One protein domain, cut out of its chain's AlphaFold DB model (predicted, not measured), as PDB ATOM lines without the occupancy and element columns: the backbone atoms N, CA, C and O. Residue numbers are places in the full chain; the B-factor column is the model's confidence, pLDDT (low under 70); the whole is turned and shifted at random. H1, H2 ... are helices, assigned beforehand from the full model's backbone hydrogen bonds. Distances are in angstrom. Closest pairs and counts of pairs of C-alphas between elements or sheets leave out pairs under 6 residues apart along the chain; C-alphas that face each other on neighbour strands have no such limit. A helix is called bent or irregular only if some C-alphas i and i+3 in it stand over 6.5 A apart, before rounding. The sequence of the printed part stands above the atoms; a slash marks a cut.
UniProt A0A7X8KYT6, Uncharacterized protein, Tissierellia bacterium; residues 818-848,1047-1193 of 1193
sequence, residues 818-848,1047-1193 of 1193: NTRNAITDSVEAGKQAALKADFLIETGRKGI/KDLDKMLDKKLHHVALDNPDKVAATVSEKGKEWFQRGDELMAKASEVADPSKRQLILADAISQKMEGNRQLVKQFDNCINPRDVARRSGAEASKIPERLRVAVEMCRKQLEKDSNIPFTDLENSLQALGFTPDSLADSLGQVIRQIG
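AT A GLANCE: This is residues 818 to 848 and 1047 to 1193 of the 1193 residues of an uncharacterized protein of Tissierellia bacterium (UniProt A0A7X8KYT6). A long helical hairpin, H3 and H4, has the shorter H7 along part of it, making a bundle of three helices; H5 packs between H4 and the long helix H1, and H6, side by side with H5, also packs on H1. The short H2 is at H4 near Cys 1124. The printed part has 178 residues with seven named helices, H1 to H7 along the chain, and no named strand: all helix. It is compact, with a radius of gyration of the C-alphas of 17.6 A, and spans 60 by 39 by 26 A.

HOW THE PARTS SIT: H4, residues 1096 to 1132, is the hub, touching five helices; it is irregular, C-alphas 1123 and 1126 being 7.1 A apart. With H3, residues 1065 to 1091, it forms a hairpin at a shallow tilt of 12 degrees; their closest C-alphas, of Gly 1083 and Ala 1106, are 4.1 A apart. H7, residues 1178 to 1192, touches H3, closest at C-alphas 1069 and 1186, 4.0 A. H5, residues 1143 to 1155, forms hairpins with H4, closest at C-alphas 1152 and 1114, 5.8 A, and with H6, residues 1164 to 1173, closest at C-alphas 1148 and 1171, 6.2 A. H1, residues 818 to 847, touches H5 at a steep tilt of 64 degrees, closest at C-alphas 833 and 1147, 4.5 A. H2, residues 1047 to 1053, irregular with C-alphas 1047 and 1050 7.6 A apart, only just touches H4, with 3 pairs of C-alphas within 8 A, the closest 1052 and 1124, 6.0 A. Every O i to N i+4 pair is within hydrogen-bond range in H5, H6 and H7; H1 has 25 of 26, H2 2 of 3, H3 21 of 23 and H4 31 of 33.

IN THESE COORDINATES: H4 is 52.3 A long, H1 43.5 A and H3 39.6 A. H1 begins at C-alpha 818 (47.937, -29.769, 4.196); H7 ends at C-alpha 1192 (31.516, -25.356, 0.088).

THE WHOLE: Residues 849 to 1046 are not printed, a gap of 46.5 A between C-alphas 848 and 1047. The link from H2 to H3 is long. H1 has a mean pLDDT of 55.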
ATOM      1  N   ASN A 818      49.208 -29.503   4.884       38.72
ATOM      2  CA  ASN A 818      47.937 -29.769   4.196       38.72
ATOM      3  C   ASN A 818      47.412 -28.596   3.338       38.72
ATOM      4  O   ASN A 818      46.764 -28.838   2.325       38.72
ATOM      5  N   THR A 819      47.712 -27.338   3.683       40.53
ATOM      6  CA  THR A 819      47.235 -26.153   2.935       40.53
ATOM      7  C   THR A 819      48.029 -25.934   1.644       40.53
ATOM      8  O   THR A 819      47.494 -25.449   0.650       40.53
ATOM      9  N   ARG A 820      49.305 -26.345   1.626       42.56
ATOM     10  CA  ARG A 820      50.184 -26.210   0.455       42.56
ATOM     11  C   ARG A 820      49.701 -27.050  -0.730       42.56
ATOM     12  O   ARG A 820      49.648 -26.533  -1.840       42.56
ATOM     13  N   ASN A 821      49.298 -28.298  -0.482       47.03
ATOM     14  CA  ASN A 821      48.810 -29.200  -1.528       47.03
ATOM     15  C   ASN A 821      47.490 -28.699  -2.134       47.03
ATOM     16  O   ASN A 821      47.378 -28.621  -3.350       47.03
ATOM     17  N   ALA A 822      46.545 -28.233  -1.309       45.81
ATOM     18  CA  ALA A 822      45.282 -27.670  -1.793       45.81
ATOM     19  C   ALA A 822      45.475 -26.408  -2.662       45.81
ATOM     20  O   ALA A 822      44.756 -26.217  -3.647       45.81
ATOM     21  N   ILE A 823      46.461 -25.560  -2.330       44.06
ATOM     22  CA  ILE A 823      46.840 -24.397  -3.150       44.06
ATOM     23  C   ILE A 823      47.451 -24.858  -4.478       44.06
ATOM     24  O   ILE A 823      47.040 -24.372  -5.531       44.06
ATOM     25  N   THR A 824      48.402 -25.798  -4.452       47.69
ATOM     26  CA  THR A 824      49.041 -26.329  -5.666       47.69
ATOM     27  C   THR A 824      48.025 -26.984  -6.603       47.69
ATOM     28  O   THR A 824      48.001 -26.642  -7.785       47.69
ATOM     29  N   ASP A 825      47.127 -27.821  -6.081       56.25
ATOM     30  CA  ASP A 825      46.061 -28.469  -6.855       56.25
ATOM     31  C   ASP A 825      45.097 -27.442  -7.465       56.25
ATOM     32  O   ASP A 825      44.671 -27.578  -8.612       56.25
ATOM     33  N   SER A 826      44.763 -26.374  -6.729       48.72
ATOM     34  CA  SER A 826      43.909 -25.302  -7.251       48.72
ATOM     35  C   SER A 826      44.587 -24.484  -8.351       48.72
ATOM     36  O   SER A 826      43.902 -24.052  -9.279       48.72
ATOM     37  N   VAL A 827      45.896 -24.237  -8.244       43.50
ATOM     38  CA  VAL A 827      46.667 -23.521  -9.272       43.50
ATOM     39  C   VAL A 827      46.778 -24.373 -10.534       43.50
ATOM     40  O   VAL A 827      46.578 -23.857 -11.633       43.50
ATOM     41  N   GLU A 828      47.042 -25.673 -10.395       50.78
ATOM     42  CA  GLU A 828      47.129 -26.586 -11.536       50.78
ATOM     43  C   GLU A 828      45.768 -26.761 -12.224       50.78
ATOM     44  O   GLU A 828      45.675 -26.630 -13.442       50.78
ATOM     45  N   ALA A 829      44.683 -26.924 -11.458       51.38
ATOM     46  CA  ALA A 829      43.327 -26.958 -12.008       51.38
ATOM     47  C   ALA A 829      42.957 -25.661 -12.755       51.38
ATOM     48  O   ALA A 829      42.258 -25.719 -13.766       51.38
ATOM     49  N   GLY A 830      43.440 -24.501 -12.291       46.12
ATOM     50  CA  GLY A 830      43.289 -23.222 -12.995       46.12
ATOM     51  C   GLY A 830      44.043 -23.187 -14.329       46.12
ATOM     52  O   GLY A 830      43.471 -22.815 -15.349       46.12
ATOM     53  N   LYS A 831      45.297 -23.658 -14.360       49.62
ATOM     54  CA  LYS A 831      46.094 -23.743 -15.599       49.62
ATOM     55  C   LYS A 831      45.472 -24.682 -16.633       49.62
ATOM     56  O   LYS A 831      45.378 -24.323 -17.803       49.62
ATOM     57  N   GLN A 832      45.014 -25.861 -16.205       61.00
ATOM     58  CA  GLN A 832      44.338 -26.818 -17.088       61.00
ATOM     59  C   GLN A 832      43.021 -26.249 -17.631       61.00
ATOM     60  O   GLN A 832      42.713 -26.413 -18.814       61.00
ATOM     61  N   ALA A 833      42.269 -25.529 -16.794       56.97
ATOM     62  CA  ALA A 833      41.050 -24.857 -17.219       56.97
ATOM     63  C   ALA A 833      41.322 -23.753 -18.252       56.97
ATOM     64  O   ALA A 833      40.586 -23.665 -19.232       56.97
ATOM     65  N   ALA A 834      42.394 -22.971 -18.086       55.84
ATOM     66  CA  ALA A 834      42.783 -21.928 -19.034       55.84
ATOM     67  C   ALA A 834      43.151 -22.509 -20.412       55.84
ATOM     68  O   ALA A 834      42.652 -22.026 -21.426       55.84
ATOM     69  N   LEU A 835      43.930 -23.601 -20.448       64.88
ATOM     70  CA  LEU A 835      44.279 -24.307 -21.691       64.88
ATOM     71  C   LEU A 835      43.043 -24.878 -22.405       64.88
ATOM     72  O   LEU A 835      42.918 -24.779 -23.627       64.88
ATOM     73  N   LYS A 836      42.105 -25.468 -21.651       68.69
ATOM     74  CA  LYS A 836      40.840 -25.979 -22.208       68.69
ATOM     75  C   LYS A 836      39.924 -24.853 -22.688       68.69
ATOM     76  O   LYS A 836      39.256 -25.026 -23.705       68.69
ATOM     77  N   ALA A 837      39.900 -23.719 -21.988       66.50
ATOM     78  CA  ALA A 837      39.152 -22.538 -22.401       66.50
ATOM     79  C   ALA A 837      39.674 -22.001 -23.742       66.50
ATOM     80  O   ALA A 837      38.866 -21.769 -24.636       66.50
ATOM     81  N   ASP A 838      40.997 -21.902 -23.916       73.88
ATOM     82  CA  ASP A 838      41.616 -21.493 -25.187       73.88
ATOM     83  C   ASP A 838      41.201 -22.401 -26.346       73.88
ATOM     84  O   ASP A 838      40.701 -21.931 -27.369       73.88
ATOM     85  N   PHE A 839      41.313 -23.717 -26.157       73.56
ATOM     86  CA  PHE A 839      40.922 -24.689 -27.177       73.56
ATOM     87  C   PHE A 839      39.432 -24.599 -27.546       73.56
ATOM     88  O   PHE A 839      39.067 -24.676 -28.721       73.56
ATOM     89  N   LEU A 840      38.548 -24.440 -26.558       69.81
ATOM     90  CA  LEU A 840      37.104 -24.371 -26.788       69.81
ATOM     91  C   LEU A 840      36.671 -23.053 -27.444       69.81
ATOM     92  O   LEU A 840      35.823 -23.078 -28.331       69.81
ATOM     93  N   ILE A 841      37.299 -21.929 -27.091       73.75
ATOM     94  CA  ILE A 841      37.076 -20.636 -27.754       73.75
ATOM     95  C   ILE A 841      37.554 -20.694 -29.217       73.75
ATOM     96  O   ILE A 841      36.866 -20.218 -30.124       73.75
ATOM     97  N   GLU A 842      38.705 -21.321 -29.489       68.38
ATOM     98  CA  GLU A 842      39.219 -21.490 -30.856       68.38
ATOM     99  C   GLU A 842      38.384 -22.446 -31.715       68.38
ATOM    100  O   GLU A 842      38.206 -22.214 -32.915       68.38
ATOM    101  N   THR A 843      37.878 -23.532 -31.130       59.50
ATOM    102  CA  THR A 843      37.023 -24.493 -31.844       59.50
ATOM    103  C   THR A 843      35.609 -23.953 -32.054       59.50
ATOM    104  O   THR A 843      35.064 -24.133 -33.146       59.50
ATOM    105  N   GLY A 844      35.061 -23.200 -31.093       57.12
ATOM    106  CA  GLY A 844      33.812 -22.448 -31.242       57.12
ATOM    107  C   GLY A 844      33.851 -21.478 -32.428       57.12
ATOM    108  O   GLY A 844      32.928 -21.464 -33.240       57.12
ATOM    109  N   ARG A 845      34.981 -20.777 -32.622       58.94
ATOM    110  CA  ARG A 845      35.220 -19.891 -33.781       58.94
ATOM    111  C   ARG A 845      35.227 -20.600 -35.142       58.94
ATOM    112  O   ARG A 845      34.966 -19.962 -36.157       58.94
ATOM    113  N   LYS A 846      35.576 -21.890 -35.196       49.66
ATOM    114  CA  LYS A 846      35.767 -22.642 -36.456       49.66
ATOM    115  C   LYS A 846      34.566 -23.510 -36.851       49.66
ATOM    116  O   LYS A 846      34.531 -23.992 -37.981       49.66
ATOM    117  N   GLY A 847      33.603 -23.725 -35.950       50.62
ATOM    118  CA  GLY A 847      32.544 -24.727 -36.130       50.62
ATOM    119  C   GLY A 847      31.166 -24.213 -36.560       50.62
ATOM    120  O   GLY A 847      30.381 -25.003 -37.083       50.62
ATOM    121  N   ILE A 848      30.838 -22.931 -36.352       58.78
ATOM    122  CA  ILE A 848      29.471 -22.407 -36.531       58.78
ATOM    123  C   ILE A 848      29.505 -21.134 -37.381       58.78
ATOM    124  O   ILE A 848      30.209 -20.176 -37.075       58.78
ATOM    125  N   LYS A1047      23.926 -12.322   7.477       74.94
ATOM    126  CA  LYS A1047      24.829 -12.529   8.624       74.94
ATOM    127  C   LYS A1047      26.218 -13.069   8.263       74.94
ATOM    128  O   LYS A1047      27.084 -13.053   9.124       74.94
ATOM    129  N   ASP A1048      26.414 -13.558   7.039       76.06
ATOM    130  CA  ASP A1048      27.685 -14.115   6.568       76.06
ATOM    131  C   ASP A1048      28.511 -13.118   5.726       76.06
ATOM    132  O   ASP A1048      29.484 -13.517   5.082       76.06
ATOM    133  N   LEU A1049      28.142 -11.831   5.690       70.81
ATOM    134  CA  LEU A1049      28.857 -10.790   4.936       70.81
ATOM    135  C   LEU A1049      30.355 -10.733   5.276       70.81
ATOM    136  O   LEU A1049      31.203 -10.738   4.382       70.81
ATOM    137  N   ASP A1050      30.685 -10.725   6.562       63.72
ATOM    138  CA  ASP A1050      32.055 -10.740   7.078       63.72
ATOM    139  C   ASP A1050      32.807 -12.008   6.653       63.72
ATOM    140  O   ASP A1050      33.942 -11.932   6.182       63.72
ATOM    141  N   LYS A1051      32.151 -13.170   6.712       73.25
ATOM    142  CA  LYS A1051      32.711 -14.446   6.258       73.25
ATOM    143  C   LYS A1051      32.908 -14.506   4.748       73.25
ATOM    144  O   LYS A1051      33.716 -15.310   4.285       73.25
ATOM    145  N   MET A1052      32.184 -13.715   3.965       68.19
ATOM    146  CA  MET A1052      32.361 -13.647   2.514       68.19
ATOM    147  C   MET A1052      33.477 -12.675   2.122       68.19
ATOM    148  O   MET A1052      34.284 -13.003   1.251       68.19
ATOM    149  N   LEU A1053      33.578 -11.525   2.791       60.47
ATOM    150  CA  LEU A1053      34.532 -10.471   2.431       60.47
ATOM    151  C   LEU A1053      35.904 -10.610   3.110       60.47
ATOM    152  O   LEU A1053      36.923 -10.311   2.479       60.47
ATOM    153  N   ASP A1054      35.970 -11.077   4.361       61.47
ATOM    154  CA  ASP A1054      37.241 -11.272   5.060       61.47
ATOM    155  C   ASP A1054      37.850 -12.637   4.724       61.47
ATOM    156  O   ASP A1054      37.399 -13.695   5.176       61.47
ATOM    157  N   LYS A1055      38.960 -12.602   3.979       60.34
ATOM    158  CA  LYS A1055      39.744 -13.789   3.608       60.34
ATOM    159  C   LYS A1055      40.191 -14.609   4.819       60.34
ATOM    160  O   LYS A1055      40.350 -15.822   4.704       60.34
ATOM    161  N   LYS A1056      40.376 -13.984   5.989       60.97
ATOM    162  CA  LYS A1056      40.732 -14.691   7.227       60.97
ATOM    163  C   LYS A1056      39.604 -15.595   7.709       60.97
ATOM    164  O   LYS A1056      39.897 -16.609   8.326       60.97
ATOM    165  N   LEU A1057      38.349 -15.278   7.398       65.75
ATOM    166  CA  LEU A1057      37.163 -16.023   7.825       65.75
ATOM    167  C   LEU A1057      36.686 -17.052   6.787       65.75
ATOM    168  O   LEU A1057      35.720 -17.773   7.030       65.75
ATOM    169  N   HIS A1058      37.379 -17.201   5.653       70.50
ATOM    170  CA  HIS A1058      37.006 -18.159   4.601       70.50
ATOM    171  C   HIS A1058      37.074 -19.629   5.041       70.50
ATOM    172  O   HIS A1058      36.393 -20.471   4.466       70.50
ATOM    173  N   HIS A1059      37.826 -19.953   6.094       69.75
ATOM    174  CA  HIS A1059      37.831 -21.294   6.688       69.75
ATOM    175  C   HIS A1059      36.568 -21.587   7.529       69.75
ATOM    176  O   HIS A1059      36.212 -22.749   7.732       69.75
ATOM    177  N   VAL A1060      35.858 -20.556   7.996       75.38
ATOM    178  CA  VAL A1060      34.675 -20.664   8.868       75.38
ATOM    179  C   VAL A1060      33.438 -21.035   8.047       75.38
ATOM    180  O   VAL A1060      33.281 -20.556   6.928       75.38
ATOM    181  N   ALA A1061      32.554 -21.887   8.576       82.06
ATOM    182  CA  ALA A1061      31.325 -22.293   7.882       82.06
ATOM    183  C   ALA A1061      30.337 -21.128   7.725       82.06
ATOM    184  O   ALA A1061      30.295 -20.227   8.571       82.06
ATOM    185  N   LEU A1062      29.560 -21.152   6.639       84.00
ATOM    186  CA  LEU A1062      28.479 -20.187   6.441       84.00
ATOM    187  C   LEU A1062      27.301 -20.559   7.351       84.00
ATOM    188  O   LEU A1062      26.946 -21.732   7.451       84.00
ATOM    189  N   ASP A1063      26.695 -19.571   8.003       85.44
ATOM    190  CA  ASP A1063      25.518 -19.781   8.852       85.44
ATOM    191  C   ASP A1063      24.258 -19.984   8.003       85.44
ATOM    192  O   ASP A1063      23.346 -20.711   8.399       85.44
ATOM    193  N   ASN A1064      24.200 -19.359   6.824       86.56
ATOM    194  CA  ASN A1064      23.132 -19.527   5.851       86.56
ATOM    195  C   ASN A1064      23.692 -19.660   4.418       86.56
ATOM    196  O   ASN A1064      23.602 -18.723   3.614       86.56
ATOM    197  N   PRO A1065      24.243 -20.837   4.060       87.88
ATOM    198  CA  PRO A1065      24.811 -21.074   2.733       87.88
ATOM    199  C   PRO A1065      23.780 -20.918   1.606       87.88
ATOM    200  O   PRO A1065      24.148 -20.529   0.501       87.88
ATOM    201  N   ASP A1066      22.490 -21.155   1.872       88.19
ATOM    202  CA  ASP A1066      21.417 -20.964   0.891       88.19
ATOM    203  C   ASP A1066      21.206 -19.496   0.531       88.19
ATOM    204  O   ASP A1066      21.057 -19.165  -0.648       88.19
ATOM    205  N   LYS A1067      21.225 -18.609   1.533       86.50
ATOM    206  CA  LYS A1067      21.127 -17.165   1.308       86.50
ATOM    207  C   LYS A1067      22.325 -16.653   0.516       86.50
ATOM    208  O   LYS A1067      22.138 -15.925  -0.457       86.50
ATOM    209  N   VAL A1068      23.532 -17.066   0.901       83.69
ATOM    210  CA  VAL A1068      24.769 -16.688   0.206       83.69
ATOM    211  C   VAL A1068      24.767 -17.204  -1.234       83.69
ATOM    212  O   VAL A1068      25.106 -16.456  -2.146       83.69
ATOM    213  N   ALA A1069      24.327 -18.444  -1.462       87.50
ATOM    214  CA  ALA A1069      24.185 -19.026  -2.795       87.50
ATOM    215  C   ALA A1069      23.218 -18.247  -3.686       87.50
ATOM    216  O   ALA A1069      23.549 -17.956  -4.836       87.50
ATOM    217  N   ALA A1070      22.051 -17.878  -3.148       87.81
ATOM    218  CA  ALA A1070      21.083 -17.057  -3.863       87.81
ATOM    219  C   ALA A1070      21.688 -15.698  -4.246       87.81
ATOM    220  O   ALA A1070      21.573 -15.280  -5.391       87.81
ATOM    221  N   THR A1071      22.409 -15.051  -3.326       84.12
ATOM    222  CA  THR A1071      23.068 -13.765  -3.585       84.12
ATOM    223  C   THR A1071      24.200 -13.864  -4.607       84.12
ATOM    224  O   THR A1071      24.305 -13.004  -5.476       84.12
ATOM    225  N   VAL A1072      25.028 -14.914  -4.558       83.94
ATOM    226  CA  VAL A1072      26.082 -15.154  -5.563       83.94
ATOM    227  C   VAL A1072      25.482 -15.318  -6.959       83.94
ATOM    228  O   VAL A1072      26.022 -14.761  -7.912       83.94
ATOM    229  N   SER A1073      24.370 -16.050  -7.081       88.31
ATOM    230  CA  SER A1073      23.693 -16.213  -8.366       88.31
ATOM    231  C   SER A1073      23.039 -14.915  -8.845       88.31
ATOM    232  O   SER A1073      23.131 -14.598 -10.030       88.31
ATOM    233  N   GLU A1074      22.376 -14.173  -7.956       88.00
ATOM    234  CA  GLU A1074      21.647 -12.954  -8.327       88.00
ATOM    235  C   GLU A1074      22.592 -11.880  -8.880       88.00
ATOM    236  O   GLU A1074      22.291 -11.263  -9.899       88.00
ATOM    237  N   LYS A1075      23.786 -11.738  -8.283       82.06
ATOM    238  CA  LYS A1075      24.784 -10.728  -8.671       82.06
ATOM    239  C   LYS A1075      25.244 -10.804 -10.129       82.06
ATOM    240  O   LYS A1075      25.777  -9.819 -10.619       82.06
ATOM    241  N   GLY A1076      25.098 -11.944 -10.809       85.44
ATOM    242  CA  GLY A1076      25.317 -12.046 -12.259       85.44
ATOM    243  C   GLY A1076      24.022 -11.923 -13.065       85.44
ATOM    244  O   GLY A1076      23.978 -11.201 -14.059       85.44
ATOM    245  N   LYS A1077      22.960 -12.601 -12.609       90.75
ATOM    246  CA  LYS A1077      21.664 -12.684 -13.299       90.75
ATOM    247  C   LYS A1077      20.994 -11.342 -13.515       90.75
ATOM    248  O   LYS A1077      20.444 -11.110 -14.586       90.75
ATOM    249  N   GLU A1078      21.069 -10.456 -12.530       86.50
ATOM    250  CA  GLU A1078      20.479  -9.126 -12.646       86.50
ATOM    251  C   GLU A1078      21.014  -8.377 -13.879       86.50
ATOM    252  O   GLU A1078      20.250  -7.781 -14.637       86.50
ATOM    253  N   TRP A1079      22.318  -8.471 -14.137       87.25
ATOM    254  CA  TRP A1079      22.953  -7.828 -15.285       87.25
ATOM    255  C   TRP A1079      22.610  -8.505 -16.613       87.25
ATOM    256  O   TRP A1079      22.426  -7.817 -17.620       87.25
ATOM    257  N   PHE A1080      22.473  -9.834 -16.627       90.25
ATOM    258  CA  PHE A1080      22.011 -10.554 -17.815       90.25
ATOM    259  C   PHE A1080      20.583 -10.152 -18.189       90.25
ATOM    260  O   PHE A1080      20.340  -9.811 -19.348       90.25
ATOM    261  N   GLN A1081      19.685 -10.072 -17.203       90.44
ATOM    262  CA  GLN A1081      18.309  -9.625 -17.403       90.44
ATOM    263  C   GLN A1081      18.252  -8.189 -17.946       90.44
ATOM    264  O   GLN A1081      17.550  -7.931 -18.923       90.44
ATOM    265  N   ARG A1082      19.025  -7.257 -17.369       86.06
ATOM    266  CA  ARG A1082      19.120  -5.872 -17.875       86.06
ATOM    267  C   ARG A1082      19.582  -5.834 -19.334       86.06
ATOM    268  O   ARG A1082      19.036  -5.078 -20.138       86.06
ATOM    269  N   GLY A1083      20.561  -6.667 -19.687       87.31
ATOM    270  CA  GLY A1083      21.017  -6.829 -21.065       87.31
ATOM    271  C   GLY A1083      19.910  -7.329 -21.995       87.31
ATOM    272  O   GLY A1083      19.693  -6.746 -23.054       87.31
ATOM    273  N   ASP A1084      19.166  -8.359 -21.594       89.50
ATOM    274  CA  ASP A1084      18.050  -8.900 -22.384       89.50
ATOM    275  C   ASP A1084      16.925  -7.873 -22.594       89.50
ATOM    276  O   ASP A1084      16.404  -7.729 -23.702       89.50
ATOM    277  N   GLU A1085      16.592  -7.094 -21.563       89.12
ATOM    278  CA  GLU A1085      15.608  -6.010 -21.657       89.12
ATOM    279  C   GLU A1085      16.042  -4.910 -22.639       89.12
ATOM    280  O   GLU A1085      15.213  -4.371 -23.380       89.12
ATOM    281  N   LEU A1086      17.335  -4.571 -22.680       86.12
ATOM    282  CA  LEU A1086      17.883  -3.616 -23.648       86.12
ATOM    283  C   LEU A1086      17.910  -4.188 -25.072       86.12
ATOM    284  O   LEU A1086      17.587  -3.460 -26.012       86.12
ATOM    285  N   MET A1087      18.204  -5.480 -25.252       86.31
ATOM    286  CA  MET A1087      18.118  -6.142 -26.566       86.31
ATOM    287  C   MET A1087      16.684  -6.132 -27.116       86.31
ATOM    288  O   MET A1087      16.470  -5.850 -28.300       86.31
ATOM    289  N   ALA A1088      15.687  -6.368 -26.256       89.94
ATOM    290  CA  ALA A1088      14.280  -6.262 -26.634       89.94
ATOM    291  C   ALA A1088      13.927  -4.833 -27.085       89.94
ATOM    292  O   ALA A1088      13.352  -4.650 -28.156       89.94
ATOM    293  N   LYS A1089      14.362  -3.812 -26.332       86.81
ATOM    294  CA  LYS A1089      14.162  -2.397 -26.697       86.81
ATOM    295  C   LYS A1089      14.857  -2.021 -28.005       86.81
ATOM    296  O   LYS A1089      14.280  -1.289 -28.804       86.81
ATOM    297  N   ALA A1090      16.070  -2.513 -28.254       85.94
ATOM    298  CA  ALA A1090      16.803  -2.236 -29.490       85.94
ATOM    299  C   ALA A1090      16.049  -2.729 -30.736       85.94
ATOM    300  O   ALA A1090      16.079  -2.073 -31.778       85.94
ATOM    301  N   SER A1091      15.321  -3.844 -30.610       82.25
ATOM    302  CA  SER A1091      14.524  -4.428 -31.697       82.25
ATOM    303  C   SER A1091      13.356  -3.531 -32.135       82.25
ATOM    304  O   SER A1091      12.869  -3.658 -33.257       82.25
ATOM    305  N   GLU A1092      12.930  -2.598 -31.280       86.88
ATOM    306  CA  GLU A1092      11.855  -1.634 -31.546       86.88
ATOM    307  C   GLU A1092      12.370  -0.307 -32.147       86.88
ATOM    308  O   GLU A1092      11.576   0.556 -32.530       86.88
ATOM    309  N   VAL A1093      13.692  -0.119 -32.250       84.00
ATOM    310  CA  VAL A1093      14.311   1.128 -32.724       84.00
ATOM    311  C   VAL A1093      14.622   1.057 -34.219       84.00
ATOM    312  O   VAL A1093      15.431   0.253 -34.672       84.00
ATOM    313  N   ALA A1094      13.993   1.950 -34.988       76.81
ATOM    314  CA  ALA A1094      14.137   2.006 -36.444       76.81
ATOM    315  C   ALA A1094      15.423   2.705 -36.930       76.81
ATOM    316  O   ALA A1094      15.866   2.435 -38.043       76.81
ATOM    317  N   ASP A1095      16.001   3.613 -36.134       76.69
ATOM    318  CA  ASP A1095      17.258   4.296 -36.470       76.69
ATOM    319  C   ASP A1095      18.453   3.351 -36.244       76.69
ATOM    320  O   ASP A1095      18.702   2.983 -35.090       76.69
ATOM    321  N   PRO A1096      19.206   2.981 -37.299       72.25
ATOM    322  CA  PRO A1096      20.314   2.036 -37.190       72.25
ATOM    323  C   PRO A1096      21.384   2.462 -36.181       72.25
ATOM    324  O   PRO A1096      21.865   1.629 -35.421       72.25
ATOM    325  N   SER A1097      21.705   3.758 -36.110       66.25
ATOM    326  CA  SER A1097      22.768   4.258 -35.223       66.25
ATOM    327  C   SER A1097      22.347   4.160 -33.756       66.25
ATOM    328  O   SER A1097      23.095   3.696 -32.896       66.25
ATOM    329  N   LYS A1098      21.099   4.545 -33.464       71.06
ATOM    330  CA  LYS A1098      20.529   4.444 -32.118       71.06
ATOM    331  C   LYS A1098      20.312   2.994 -31.691       71.06
ATOM    332  O   LYS A1098      20.559   2.664 -30.534       71.06
ATOM    333  N   ARG A1099      19.875   2.127 -32.609       76.44
ATOM    334  CA  ARG A1099      19.756   0.683 -32.372       76.44
ATOM    335  C   ARG A1099      21.114   0.075 -32.019       76.44
ATOM    336  O   ARG A1099      21.205  -0.628 -31.019       76.44
ATOM    337  N   GLN A1100      22.166   0.412 -32.764       75.00
ATOM    338  CA  GLN A1100      23.523  -0.083 -32.524       75.00
ATOM    339  C   GLN A1100      24.065   0.318 -31.141       75.00
ATOM    340  O   GLN A1100      24.625  -0.522 -30.442       75.00
ATOM    341  N   LEU A1101      23.839   1.560 -30.696       70.75
ATOM    342  CA  LEU A1101      24.240   2.008 -29.354       70.75
ATOM    343  C   LEU A1101      23.489   1.276 -28.228       70.75
ATOM    344  O   LEU A1101      24.094   0.932 -27.216       70.75
ATOM    345  N   ILE A1102      22.191   0.996 -28.401       76.00
ATOM    346  CA  ILE A1102      21.405   0.243 -27.406       76.00
ATOM    347  C   ILE A1102      21.850  -1.224 -27.364       76.00
ATOM    348  O   ILE A1102      21.947  -1.799 -26.282       76.00
ATOM    349  N   LEU A1103      22.167  -1.829 -28.515       80.56
ATOM    350  CA  LEU A1103      22.747  -3.176 -28.568       80.56
ATOM    351  C   LEU A1103      24.117  -3.227 -27.881       80.56
ATOM    352  O   LEU A1103      24.400  -4.174 -27.151       80.56
ATOM    353  N   ALA A1104      24.947  -2.201 -28.062       80.06
ATOM    354  CA  ALA A1104      26.237  -2.096 -27.393       80.06
ATOM    355  C   ALA A1104      26.098  -2.013 -25.865       80.06
ATOM    356  O   ALA A1104      26.794  -2.732 -25.145       80.06
ATOM    357  N   ASP A1105      25.174  -1.180 -25.375       79.62
ATOM    358  CA  ASP A1105      24.854  -1.081 -23.949       79.62
ATOM    359  C   ASP A1105      24.340  -2.427 -23.419       79.62
ATOM    360  O   ASP A1105      24.870  -2.949 -22.440       79.62
ATOM    361  N   ALA A1106      23.421  -3.075 -24.139       83.62
ATOM    362  CA  ALA A1106      22.903  -4.392 -23.783       83.62
ATOM    363  C   ALA A1106      24.009  -5.447 -23.603       83.62
ATOM    364  O   ALA A1106      24.023  -6.183 -22.614       83.62
ATOM    365  N   ILE A1107      24.963  -5.506 -24.538       83.06
ATOM    366  CA  ILE A1107      26.114  -6.414 -24.457       83.06
ATOM    367  C   ILE A1107      27.019  -6.031 -23.279       83.06
ATOM    368  O   ILE A1107      27.529  -6.913 -22.589       83.06
ATOM    369  N   SER A1108      27.190  -4.736 -23.007       82.00
ATOM    370  CA  SER A1108      27.983  -4.262 -21.871       82.00
ATOM    371  C   SER A1108      27.405  -4.691 -20.520       82.00
ATOM    372  O   SER A1108      28.162  -5.129 -19.654       82.00
ATOM    373  N   GLN A1109      26.073  -4.677 -20.370       84.62
ATOM    374  CA  GLN A1109      25.405  -5.195 -19.174       84.62
ATOM    375  C   GLN A1109      25.679  -6.697 -19.022       84.62
ATOM    376  O   GLN A1109      26.077  -7.155 -17.955       84.62
ATOM    377  N   LYS A1110      25.594  -7.474 -20.108       86.19
ATOM    378  CA  LYS A1110      25.929  -8.906 -20.060       86.19
ATOM    379  C   LYS A1110      27.405  -9.163 -19.725       86.19
ATOM    380  O   LYS A1110      27.710 -10.089 -18.974       86.19
ATOM    381  N   MET A1111      28.331  -8.340 -20.221       84.94
ATOM    382  CA  MET A1111      29.745  -8.403 -19.828       84.94
ATOM    383  C   MET A1111      29.947  -8.098 -18.335       84.94
ATOM    384  O   MET A1111      30.745  -8.776 -17.687       84.94
ATOM    385  N   GLU A1112      29.193  -7.150 -17.767       83.25
ATOM    386  CA  GLU A1112      29.208  -6.888 -16.323       83.25
ATOM    387  C   GLU A1112      28.692  -8.083 -15.522       83.25
ATOM    388  O   GLU A1112      29.318  -8.451 -14.528       83.25
ATOM    389  N   GLY A1113      27.660  -8.779 -16.004       86.19
ATOM    390  CA  GLY A1113      27.230 -10.055 -15.426       86.19
ATOM    391  C   GLY A1113      28.371 -11.076 -15.374       86.19
ATOM    392  O   GLY A1113      28.683 -11.608 -14.306       86.19
ATOM    393  N   ASN A1114      29.086 -11.275 -16.487       86.44
ATOM    394  CA  ASN A1114      30.255 -12.163 -16.545       86.44
ATOM    395  C   ASN A1114      31.367 -11.730 -15.574       86.44
ATOM    396  O   ASN A1114      31.939 -12.568 -14.870       86.44
ATOM    397  N   ARG A1115      31.654 -10.426 -15.483       85.06
ATOM    398  CA  ARG A1115      32.638  -9.872 -14.542       85.06
ATOM    399  C   ARG A1115      32.247 -10.132 -13.093       85.06
ATOM    400  O   ARG A1115      33.114 -10.505 -12.301       85.06
ATOM    401  N   GLN A1116      30.975  -9.966 -12.735       81.44
ATOM    402  CA  GLN A1116      30.495 -10.251 -11.384       81.44
ATOM    403  C   GLN A1116      30.665 -11.732 -11.045       81.44
ATOM    404  O   GLN A1116      31.176 -12.047  -9.971       81.44
ATOM    405  N   LEU A1117      30.357 -12.645 -11.971       84.69
ATOM    406  CA  LEU A1117      30.583 -14.079 -11.770       84.69
ATOM    407  C   LEU A1117      32.067 -14.411 -11.533       84.69
ATOM    408  O   LEU A1117      32.389 -15.125 -10.578       84.69
ATOM    409  N   VAL A1118      32.981 -13.840 -12.330       80.50
ATOM    410  CA  VAL A1118      34.438 -13.984 -12.134       80.50
ATOM    411  C   VAL A1118      34.871 -13.397 -10.783       80.50
ATOM    412  O   VAL A1118      35.594 -14.049 -10.031       80.50
ATOM    413  N   LYS A1119      34.374 -12.206 -10.415       77.31
ATOM    414  CA  LYS A1119      34.664 -11.537  -9.132       77.31
ATOM    415  C   LYS A1119      34.228 -12.393  -7.941       77.31
ATOM    416  O   LYS A1119      34.989 -12.512  -6.980       77.31
ATOM    417  N   GLN A1120      33.033 -12.987  -7.994       76.94
ATOM    418  CA  GLN A1120      32.536 -13.893  -6.952       76.94
ATOM    419  C   GLN A1120      33.375 -15.169  -6.874       76.94
ATOM    420  O   GLN A1120      33.726 -15.617  -5.779       76.94
ATOM    421  N   PHE A1121      33.748 -15.728  -8.027       78.62
ATOM    422  CA  PHE A1121      34.589 -16.913  -8.084       78.62
ATOM    423  C   PHE A1121      35.971 -16.678  -7.461       78.62
ATOM    424  O   PHE A1121      36.379 -17.429  -6.574       78.62
ATOM    425  N   ASP A1122      36.657 -15.609  -7.867       70.81
ATOM    426  CA  ASP A1122      38.041 -15.327  -7.475       70.81
ATOM    427  C   ASP A1122      38.174 -14.837  -6.039       70.81
ATOM    428  O   ASP A1122      39.122 -15.208  -5.343       70.81
ATOM    429  N   ASN A1123      37.235 -14.010  -5.577       66.19
ATOM    430  CA  ASN A1123      37.336 -13.417  -4.248       66.19
ATOM    431  C   ASN A1123      36.675 -14.257  -3.163       66.19
ATOM    432  O   ASN A1123      37.109 -14.158  -2.022       66.19
ATOM    433  N   CYS A1124      35.670 -15.071  -3.499       66.31
ATOM    434  CA  CYS A1124      34.868 -15.763  -2.494       66.31
ATOM    435  C   CYS A1124      34.894 -17.283  -2.666       66.31
ATOM    436  O   CYS A1124      35.234 -17.992  -1.727       66.31
ATOM    437  N   ILE A1125      34.555 -17.807  -3.847       74.75
ATOM    438  CA  ILE A1125      34.300 -19.248  -4.021       74.75
ATOM    439  C   ILE A1125      35.604 -20.055  -4.021       74.75
ATOM    440  O   ILE A1125      35.745 -20.998  -3.243       74.75
ATOM    441  N   ASN A1126      36.574 -19.688  -4.863       73.44
ATOM    442  CA  ASN A1126      37.830 -20.424  -5.003       73.44
ATOM    443  C   ASN A1126      38.717 -20.351  -3.745       73.44
ATOM    444  O   ASN A1126      39.174 -21.405  -3.297       73.44
ATOM    445  N   PRO A1127      38.920 -19.178  -3.104       62.38
ATOM    446  CA  PRO A1127      39.670 -19.105  -1.851       62.38
ATOM    447  C   PRO A1127      39.019 -19.902  -0.717       62.38
ATOM    448  O   PRO A1127      39.720 -20.546   0.058       62.38
ATOM    449  N   ARG A1128      37.683 -19.909  -0.642       74.75
ATOM    450  CA  ARG A1128      36.928 -20.647   0.376       74.75
ATOM    451  C   ARG A1128      36.966 -22.157   0.159       74.75
ATOM    452  O   ARG A1128      37.111 -22.889   1.133       74.75
ATOM    453  N   ASP A1129      36.900 -22.624  -1.088       74.00
ATOM    454  CA  ASP A1129      37.125 -24.036  -1.422       74.00
ATOM    455  C   ASP A1129      38.526 -24.468  -0.959       74.00
ATOM    456  O   ASP A1129      38.666 -25.439  -0.226       74.00
ATOM    457  N   VAL A1130      39.567 -23.686  -1.273       65.19
ATOM    458  CA  VAL A1130      40.944 -23.965  -0.821       65.19
ATOM    459  C   VAL A1130      41.070 -23.939   0.705       65.19
ATOM    460  O   VAL A1130      41.713 -24.817   1.275       65.19
ATOM    461  N   ALA A1131      40.458 -22.960   1.375       62.59
ATOM    462  CA  ALA A1131      40.557 -22.792   2.825       62.59
ATOM    463  C   ALA A1131      39.815 -23.876   3.620       62.59
ATOM    464  O   ALA A1131      40.210 -24.179   4.746       62.59
ATOM    465  N   ARG A1132      38.737 -24.439   3.063       70.88
ATOM    466  CA  ARG A1132      37.890 -25.445   3.733       70.88
ATOM    467  C   ARG A1132      38.211 -26.882   3.334       70.88
ATOM    468  O   ARG A1132      37.710 -27.798   3.979       70.88
ATOM    469  N   ARG A1133      39.051 -27.095   2.320       65.81
ATOM    470  CA  ARG A1133      39.559 -28.425   1.966       65.81
ATOM    471  C   ARG A1133      40.524 -28.936   3.030       65.81
ATOM    472  O   ARG A1133      41.563 -28.333   3.308       65.81
ATOM    473  N   SER A1134      40.205 -30.095   3.591       52.12
ATOM    474  CA  SER A1134      41.035 -30.746   4.603       52.12
ATOM    475  C   SER A1134      42.021 -31.716   3.940       52.12
ATOM    476  O   SER A1134      41.744 -32.904   3.807       52.12
ATOM    477  N   GLY A1135      43.196 -31.248   3.509       54.38
ATOM    478  CA  GLY A1135      44.215 -32.129   2.914       54.38
ATOM    479  C   GLY A1135      43.861 -32.599   1.493       54.38
ATOM    480  O   GLY A1135      43.790 -31.769   0.596       54.38
ATOM    481  N   ALA A1136      43.688 -33.912   1.273       50.41
ATOM    482  CA  ALA A1136      43.504 -34.537  -0.053       50.41
ATOM    483  C   ALA A1136      42.046 -34.558  -0.571       50.41
ATOM    484  O   ALA A1136      41.730 -35.284  -1.515       50.41
ATOM    485  N   GLU A1137      41.133 -33.815   0.061       63.62
ATOM    486  CA  GLU A1137      39.749 -33.712  -0.407       63.62
ATOM    487  C   GLU A1137      39.680 -33.038  -1.781       63.62
ATOM    488  O   GLU A1137      40.245 -31.964  -2.005       63.62
ATOM    489  N   ALA A1138      38.962 -33.676  -2.709       66.25
ATOM    490  CA  ALA A1138      38.790 -33.155  -4.055       66.25
ATOM    491  C   ALA A1138      38.055 -31.805  -4.041       66.25
ATOM    492  O   ALA A1138      37.124 -31.583  -3.266       66.25
ATOM    493  N   SER A1139      38.465 -30.922  -4.955       76.69
ATOM    494  CA  SER A1139      37.800 -29.648  -5.234       76.69
ATOM    495  C   SER A1139      36.298 -29.833  -5.416       76.69
ATOM    496  O   SER A1139      35.876 -30.577  -6.301       76.69
ATOM    497  N   LYS A1140      35.495 -29.094  -4.641       83.50
ATOM    498  CA  LYS A1140      34.041 -29.040  -4.857       83.50
ATOM    499  C   LYS A1140      33.683 -28.222  -6.097       83.50
ATOM    500  O   LYS A1140      32.593 -28.378  -6.633       83.50
ATOM    501  N   ILE A1141      34.606 -27.390  -6.591       81.19
ATOM    502  CA  ILE A1141      34.463 -26.696  -7.874       81.19
ATOM    503  C   ILE A1141      34.695 -27.692  -9.030       81.19
ATOM    504  O   ILE A1141      35.828 -28.171  -9.176       81.19
ATOM    505  N   PRO A1142      33.688 -27.960  -9.887       83.88
ATOM    506  CA  PRO A1142      33.836 -28.837 -11.046       83.88
ATOM    507  C   PRO A1142      34.751 -28.238 -12.118       83.88
ATOM    508  O   PRO A1142      34.734 -27.030 -12.353       83.88
ATOM    509  N   GLU A1143      35.477 -29.085 -12.850       81.75
ATOM    510  CA  GLU A1143      36.383 -28.633 -13.917       81.75
ATOM    511  C   GLU A1143      35.662 -27.800 -14.987       81.75
ATOM    512  O   GLU A1143      36.109 -26.704 -15.309       81.75
ATOM    513  N   ARG A1144      34.501 -28.261 -15.477       83.75
ATOM    514  CA  ARG A1144      33.703 -27.521 -16.474       83.75
ATOM    515  C   ARG A1144      33.341 -26.102 -16.022       83.75
ATOM    516  O   ARG A1144      33.246 -25.207 -16.851       83.75
ATOM    517  N   LEU A1145      33.155 -25.903 -14.713       84.25
ATOM    518  CA  LEU A1145      32.823 -24.602 -14.140       84.25
ATOM    519  C   LEU A1145      34.056 -23.694 -14.110       84.25
ATOM    520  O   LEU A1145      33.942 -22.518 -14.434       84.25
ATOM    521  N   ARG A1146      35.238 -24.245 -13.796       79.75
ATOM    522  CA  ARG A1146      36.510 -23.510 -13.911       79.75
ATOM    523  C   ARG A1146      36.738 -23.059 -15.346       79.75
ATOM    524  O   ARG A1146      37.005 -21.889 -15.559       79.75
ATOM    525  N   VAL A1147      36.557 -23.955 -16.320       75.62
ATOM    526  CA  VAL A1147      36.705 -23.625 -17.747       75.62
ATOM    527  C   VAL A1147      35.741 -22.507 -18.156       75.62
ATOM    528  O   VAL A1147      36.171 -21.551 -18.787       75.62
ATOM    529  N   ALA A1148      34.468 -22.577 -17.753       80.44
ATOM    530  CA  ALA A1148      33.488 -21.532 -18.052       80.44
ATOM    531  C   ALA A1148      33.873 -20.164 -17.450       80.44
ATOM    532  O   ALA A1148      33.797 -19.148 -18.137       80.44
ATOM    533  N   VAL A1149      34.357 -20.130 -16.202       80.25
ATOM    534  CA  VAL A1149      34.850 -18.894 -15.567       80.25
ATOM    535  C   VAL A1149      36.111 -18.365 -16.261       80.25
ATOM    536  O   VAL A1149      36.217 -17.159 -16.474       80.25
ATOM    537  N   GLU A1150      37.044 -19.236 -16.664       80.44
ATOM    538  CA  GLU A1150      38.221 -18.842 -17.457       80.44
ATOM    539  C   GLU A1150      37.820 -18.244 -18.814       80.44
ATOM    540  O   GLU A1150      38.412 -17.258 -19.245       80.44
ATOM    541  N   MET A1151      36.792 -18.784 -19.479       79.06
ATOM    542  CA  MET A1151      36.276 -18.217 -20.729       79.06
ATOM    543  C   MET A1151      35.704 -16.808 -20.523       79.06
ATOM    544  O   MET A1151      36.037 -15.894 -21.280       79.06
ATOM    545  N   CYS A1152      34.896 -16.611 -19.474       82.88
ATOM    546  CA  CYS A1152      34.411 -15.286 -19.084       82.88
ATOM    547  C   CYS A1152      35.579 -14.338 -18.770       82.88
ATOM    548  O   CYS A1152      35.568 -13.191 -19.208       82.88
ATOM    549  N   ARG A1153      36.619 -14.814 -18.071       81.00
ATOM    550  CA  ARG A1153      37.819 -14.019 -17.771       81.00
ATOM    551  C   ARG A1153      38.542 -13.583 -19.045       81.00
ATOM    552  O   ARG A1153      38.856 -12.406 -19.170       81.00
ATOM    553  N   LYS A1154      38.727 -14.488 -20.008       79.50
ATOM    554  CA  LYS A1154      39.359 -14.190 -21.303       79.50
ATOM    555  C   LYS A1154      38.569 -13.180 -22.133       79.50
ATOM    556  O   LYS A1154      39.174 -12.381 -22.838       79.50
ATOM    557  N   GLN A1155      37.236 -13.159 -22.055       81.19
ATOM    558  CA  GLN A1155      36.430 -12.105 -22.694       81.19
ATOM    559  C   GLN A1155      36.702 -10.716 -22.091       81.19
ATOM    560  O   GLN A1155      36.644  -9.711 -22.800       81.19
ATOM    561  N   LEU A1156      36.987 -10.662 -20.792       76.12
ATOM    562  CA  LEU A1156      37.234  -9.426 -20.049       76.12
ATOM    563  C   LEU A1156      38.689  -8.936 -20.161       76.12
ATOM    564  O   LEU A1156      39.015  -7.877 -19.629       76.12
ATOM    565  N   GLU A1157      39.569  -9.686 -20.832       68.75
ATOM    566  CA  GLU A1157      40.945  -9.259 -21.082       68.75
ATOM    567  C   GLU A1157      40.998  -8.041 -22.019       68.75
ATOM    568  O   GLU A1157      40.210  -7.898 -22.955       68.75
ATOM    569  N   LYS A1158      41.982  -7.174 -21.770       54.62
ATOM    570  CA  LYS A1158      42.160  -5.856 -22.398       54.62
ATOM    571  C   LYS A1158      42.130  -5.873 -23.934       54.62
ATOM    572  O   LYS A1158      41.474  -5.030 -24.534       54.62
ATOM    573  N   ASP A1159      42.773  -6.863 -24.551       53.97
ATOM    574  CA  ASP A1159      42.847  -7.035 -26.011       53.97
ATOM    575  C   ASP A1159      42.016  -8.235 -26.485       53.97
ATOM    576  O   ASP A1159      42.312  -8.875 -27.501       53.97
ATOM    577  N   SER A1160      40.983  -8.589 -25.715       64.50
ATOM    578  CA  SER A1160      40.146  -9.725 -26.050       64.50
ATOM    579  C   SER A1160      39.412  -9.466 -27.357       64.50
ATOM    580  O   SER A1160      38.463  -8.681 -27.433       64.50
ATOM    581  N   ASN A1161      39.857 -10.184 -28.383       64.94
ATOM    582  CA  ASN A1161      39.192 -10.294 -29.673       64.94
ATOM    583  C   ASN A1161      38.077 -11.343 -29.637       64.94
ATOM    584  O   ASN A1161      37.661 -11.804 -30.698       64.94
ATOM    585  N   ILE A1162      37.673 -11.828 -28.455       73.19
ATOM    586  CA  ILE A1162      36.620 -12.834 -28.310       73.19
ATOM    587  C   ILE A1162      35.277 -12.115 -28.429       73.19
ATOM    588  O   ILE A1162      34.903 -11.369 -27.520       73.19
ATOM    589  N   PRO A1163      34.542 -12.318 -29.532       74.50
ATOM    590  CA  PRO A1163      33.225 -11.735 -29.684       74.50
ATOM    591  C   PRO A1163      32.264 -12.328 -28.657       74.50
ATOM    592  O   PRO A1163      32.400 -13.486 -28.251       74.50
ATOM    593  N   PHE A1164      31.292 -11.529 -28.220       76.88
ATOM    594  CA  PHE A1164      30.343 -11.943 -27.184       76.88
ATOM    595  C   PHE A1164      29.578 -13.211 -27.585       76.88
ATOM    596  O   PHE A1164      29.442 -14.144 -26.794       76.88
ATOM    597  N   THR A1165      29.194 -13.282 -28.854       77.69
ATOM    598  CA  THR A1165      28.483 -14.414 -29.451       77.69
ATOM    599  C   THR A1165      29.314 -15.703 -29.466       77.69
ATOM    600  O   THR A1165      28.785 -16.789 -29.225       77.69
ATOM    601  N   ASP A1166      30.631 -15.606 -29.666       78.88
ATOM    602  CA  ASP A1166      31.530 -16.766 -29.632       78.88
ATOM    603  C   ASP A1166      31.738 -17.280 -28.199       78.88
ATOM    604  O   ASP A1166      31.858 -18.493 -27.996       78.88
ATOM    605  N   LEU A1167      31.734 -16.389 -27.195       84.12
ATOM    606  CA  LEU A1167      31.732 -16.796 -25.788       84.12
ATOM    607  C   LEU A1167      30.448 -17.558 -25.444       84.12
ATOM    608  O   LEU A1167      30.534 -18.640 -24.871       84.12
ATOM    609  N   GLU A1168      29.275 -17.029 -25.799       81.62
ATOM    610  CA  GLU A1168      27.994 -17.688 -25.509       81.62
ATOM    611  C   GLU A1168      27.905 -19.072 -26.159       81.62
ATOM    612  O   GLU A1168      27.555 -20.043 -25.488       81.62
ATOM    613  N   ASN A1169      28.322 -19.198 -27.423       80.56
ATOM    614  CA  ASN A1169      28.397 -20.491 -28.109       80.56
ATOM    615  C   ASN A1169      29.337 -21.471 -27.380       80.56
ATOM    616  O   ASN A1169      29.030 -22.657 -27.241       80.56
ATOM    617  N   SER A1170      30.477 -20.977 -26.884       81.50
ATOM    618  CA  SER A1170      31.463 -21.787 -26.156       81.50
ATOM    619  C   SER A1170      30.957 -22.223 -24.775       81.50
ATOM    620  O   SER A1170      31.159 -23.371 -24.375       81.50
ATOM    621  N   LEU A1171      30.245 -21.345 -24.061       84.38
ATOM    622  CA  LEU A1171      29.574 -21.672 -22.800       84.38
ATOM    623  C   LEU A1171      28.465 -22.705 -23.021       84.38
ATOM    624  O   LEU A1171      28.374 -23.685 -22.277       84.38
ATOM    625  N   GLN A1172      27.682 -22.554 -24.090       84.38
ATOM    626  CA  GLN A1172      26.632 -23.502 -24.444       84.38
ATOM    627  C   GLN A1172      27.205 -24.881 -24.792       84.38
ATOM    628  O   GLN A1172      26.633 -25.895 -24.390       84.38
ATOM    629  N   ALA A1173      28.364 -24.942 -25.456       79.56
ATOM    630  CA  ALA A1173      29.079 -26.194 -25.713       79.56
ATOM    631  C   ALA A1173      29.531 -26.905 -24.419       79.56
ATOM    632  O   ALA A1173      29.633 -28.132 -24.390       79.56
ATOM    633  N   LEU A1174      29.741 -26.156 -23.330       79.88
ATOM    634  CA  LEU A1174      29.973 -26.691 -21.980       79.88
ATOM    635  C   LEU A1174      28.680 -27.006 -21.205       79.88
ATOM    636  O   LEU A1174      28.742 -27.498 -20.073       79.88
ATOM    637  N   GLY A1175      27.517 -26.762 -21.812       84.38
ATOM    638  CA  GLY A1175      26.200 -26.962 -21.215       84.38
ATOM    639  C   GLY A1175      25.746 -25.818 -20.308       84.38
ATOM    640  O   GLY A1175      24.890 -26.050 -19.457       84.38
ATOM    641  N   PHE A1176      26.312 -24.617 -20.464       89.88
ATOM    642  CA  PHE A1176      25.939 -23.433 -19.695       89.88
ATOM    643  C   PHE A1176      25.283 -22.357 -20.564       89.88
ATOM    644  O   PHE A1176      25.814 -21.946 -21.589       89.88
ATOM    645  N   THR A1177      24.150 -21.843 -20.099       88.25
ATOM    646  CA  THR A1177      23.712 -20.463 -20.353       88.25
ATOM    647  C   THR A1177      24.294 -19.523 -19.285       88.25
ATOM    648  O   THR A1177      24.645 -20.015 -18.203       88.25
ATOM    649  N   PRO A1178      24.352 -18.196 -19.521       84.94
ATOM    650  CA  PRO A1178      24.796 -17.224 -18.513       84.94
ATOM    651  C   PRO A1178      24.100 -17.392 -17.148       84.94
ATOM    652  O   PRO A1178      24.761 -17.509 -16.114       84.94
ATOM    653  N   ASP A1179      22.775 -17.548 -17.142       88.38
ATOM    654  CA  ASP A1179      21.992 -17.774 -15.921       88.38
ATOM    655  C   ASP A1179      22.337 -19.089 -15.220       88.38
ATOM    656  O   ASP A1179      22.512 -19.126 -14.000       88.38
ATOM    657  N   SER A1180      22.472 -20.177 -15.982       91.81
ATOM    658  CA  SER A1180      22.809 -21.487 -15.411       91.81
ATOM    659  C   SER A1180      24.243 -21.536 -14.863       91.81
ATOM    660  O   SER A1180      24.527 -22.304 -13.939       91.81
ATOM    661  N   LEU A1181      25.148 -20.710 -15.407       91.75
ATOM    662  CA  LEU A1181      26.502 -20.526 -14.892       91.75
ATOM    663  C   LEU A1181      26.461 -19.819 -13.532       91.75
ATOM    664  O   LEU A1181      27.098 -20.285 -12.584       91.75
ATOM    665  N   ALA A1182      25.661 -18.754 -13.415       91.44
ATOM    666  CA  ALA A1182      25.426 -18.053 -12.154       91.44
ATOM    667  C   ALA A1182      24.823 -18.984 -11.084       91.44
ATOM    668  O   ALA A1182      25.336 -19.056  -9.964       91.44
ATOM    669  N   ASP A1183      23.811 -19.777 -11.454       93.25
ATOM    670  CA  ASP A1183      23.215 -20.787 -10.568       93.25
ATOM    671  C   ASP A1183      24.234 -21.838 -10.127       93.25
ATOM    672  O   ASP A1183      24.251 -22.247  -8.966       93.25
ATOM    673  N   SER A1184      25.112 -22.266 -11.037       91.00
ATOM    674  CA  SER A1184      26.144 -23.261 -10.739       91.00
ATOM    675  C   SER A1184      27.192 -22.729  -9.762       91.00
ATOM    676  O   SER A1184      27.628 -23.465  -8.877       91.00
ATOM    677  N   LEU A1185      27.567 -21.448  -9.860       87.62
ATOM    678  CA  LEU A1185      28.430 -20.787  -8.874       87.62
ATOM    679  C   LEU A1185      27.741 -20.686  -7.505       87.62
ATOM    680  O   LEU A1185      28.358 -21.005  -6.484       87.62
ATOM    681  N   GLY A1186      26.447 -20.346  -7.488       89.12
ATOM    682  CA  GLY A1186      25.593 -20.403  -6.298       89.12
ATOM    683  C   GLY A1186      25.543 -21.806  -5.671       89.12
ATOM    684  O   GLY A1186      25.714 -21.991  -4.466       89.12
ATOM    685  N   GLN A1187      25.374 -22.843  -6.486       92.31
ATOM    686  CA  GLN A1187      25.336 -24.224  -6.012       92.31
ATOM    687  C   GLN A1187      26.678 -24.665  -5.417       92.31
ATOM    688  O   GLN A1187      26.702 -25.370  -4.409       92.31
ATOM    689  N   VAL A1188      27.793 -24.238  -6.007       88.75
ATOM    690  CA  VAL A1188      29.126 -24.558  -5.493       88.75
ATOM    691  C   VAL A1188      29.393 -23.856  -4.163       88.75
ATOM    692  O   VAL A1188      29.886 -24.505  -3.241       88.75
ATOM    693  N   ILE A1189      28.997 -22.589  -3.991       84.75
ATOM    694  CA  ILE A1189      29.125 -21.936  -2.678       84.75
ATOM    695  C   ILE A1189      28.237 -22.608  -1.623       84.75
ATOM    696  O   ILE A1189      28.683 -22.758  -0.493       84.75
ATOM    697  N   ARG A1190      27.053 -23.120  -1.992       89.44
ATOM    698  CA  ARG A1190      26.212 -23.939  -1.097       89.44
ATOM    699  C   ARG A1190      26.894 -25.245  -0.682       89.44
ATOM    700  O   ARG A1190      26.713 -25.699   0.437       89.44
ATOM    701  N   GLN A1191      27.648 -25.874  -1.584       87.56
ATOM    702  CA  GLN A1191      28.374 -27.114  -1.290       87.56
ATOM    703  C   GLN A1191      29.629 -26.875  -0.443       87.56
ATOM    704  O   GLN A1191      30.024 -27.753   0.327       87.56
ATOM    705  N   ILE A1192      30.299 -25.737  -0.638       81.56
ATOM    706  CA  ILE A1192      31.516 -25.356   0.088       81.56
ATOM    707  C   ILE A1192      31.183 -24.794   1.474       81.56
ATOM    708  O   ILE A1192      31.886 -25.128   2.433       81.56
ATOM    709  N   GLY A1193      30.186 -23.906   1.543       66.62
ATOM    710  CA  GLY A1193      29.689 -23.249   2.753       66.62
ATOM    711  C   GLY A1193      29.340 -24.248   3.828       66.62
ATOM    712  O   GLY A1193      29.833 -24.032   4.960       66.62
TER     713      GLY A1193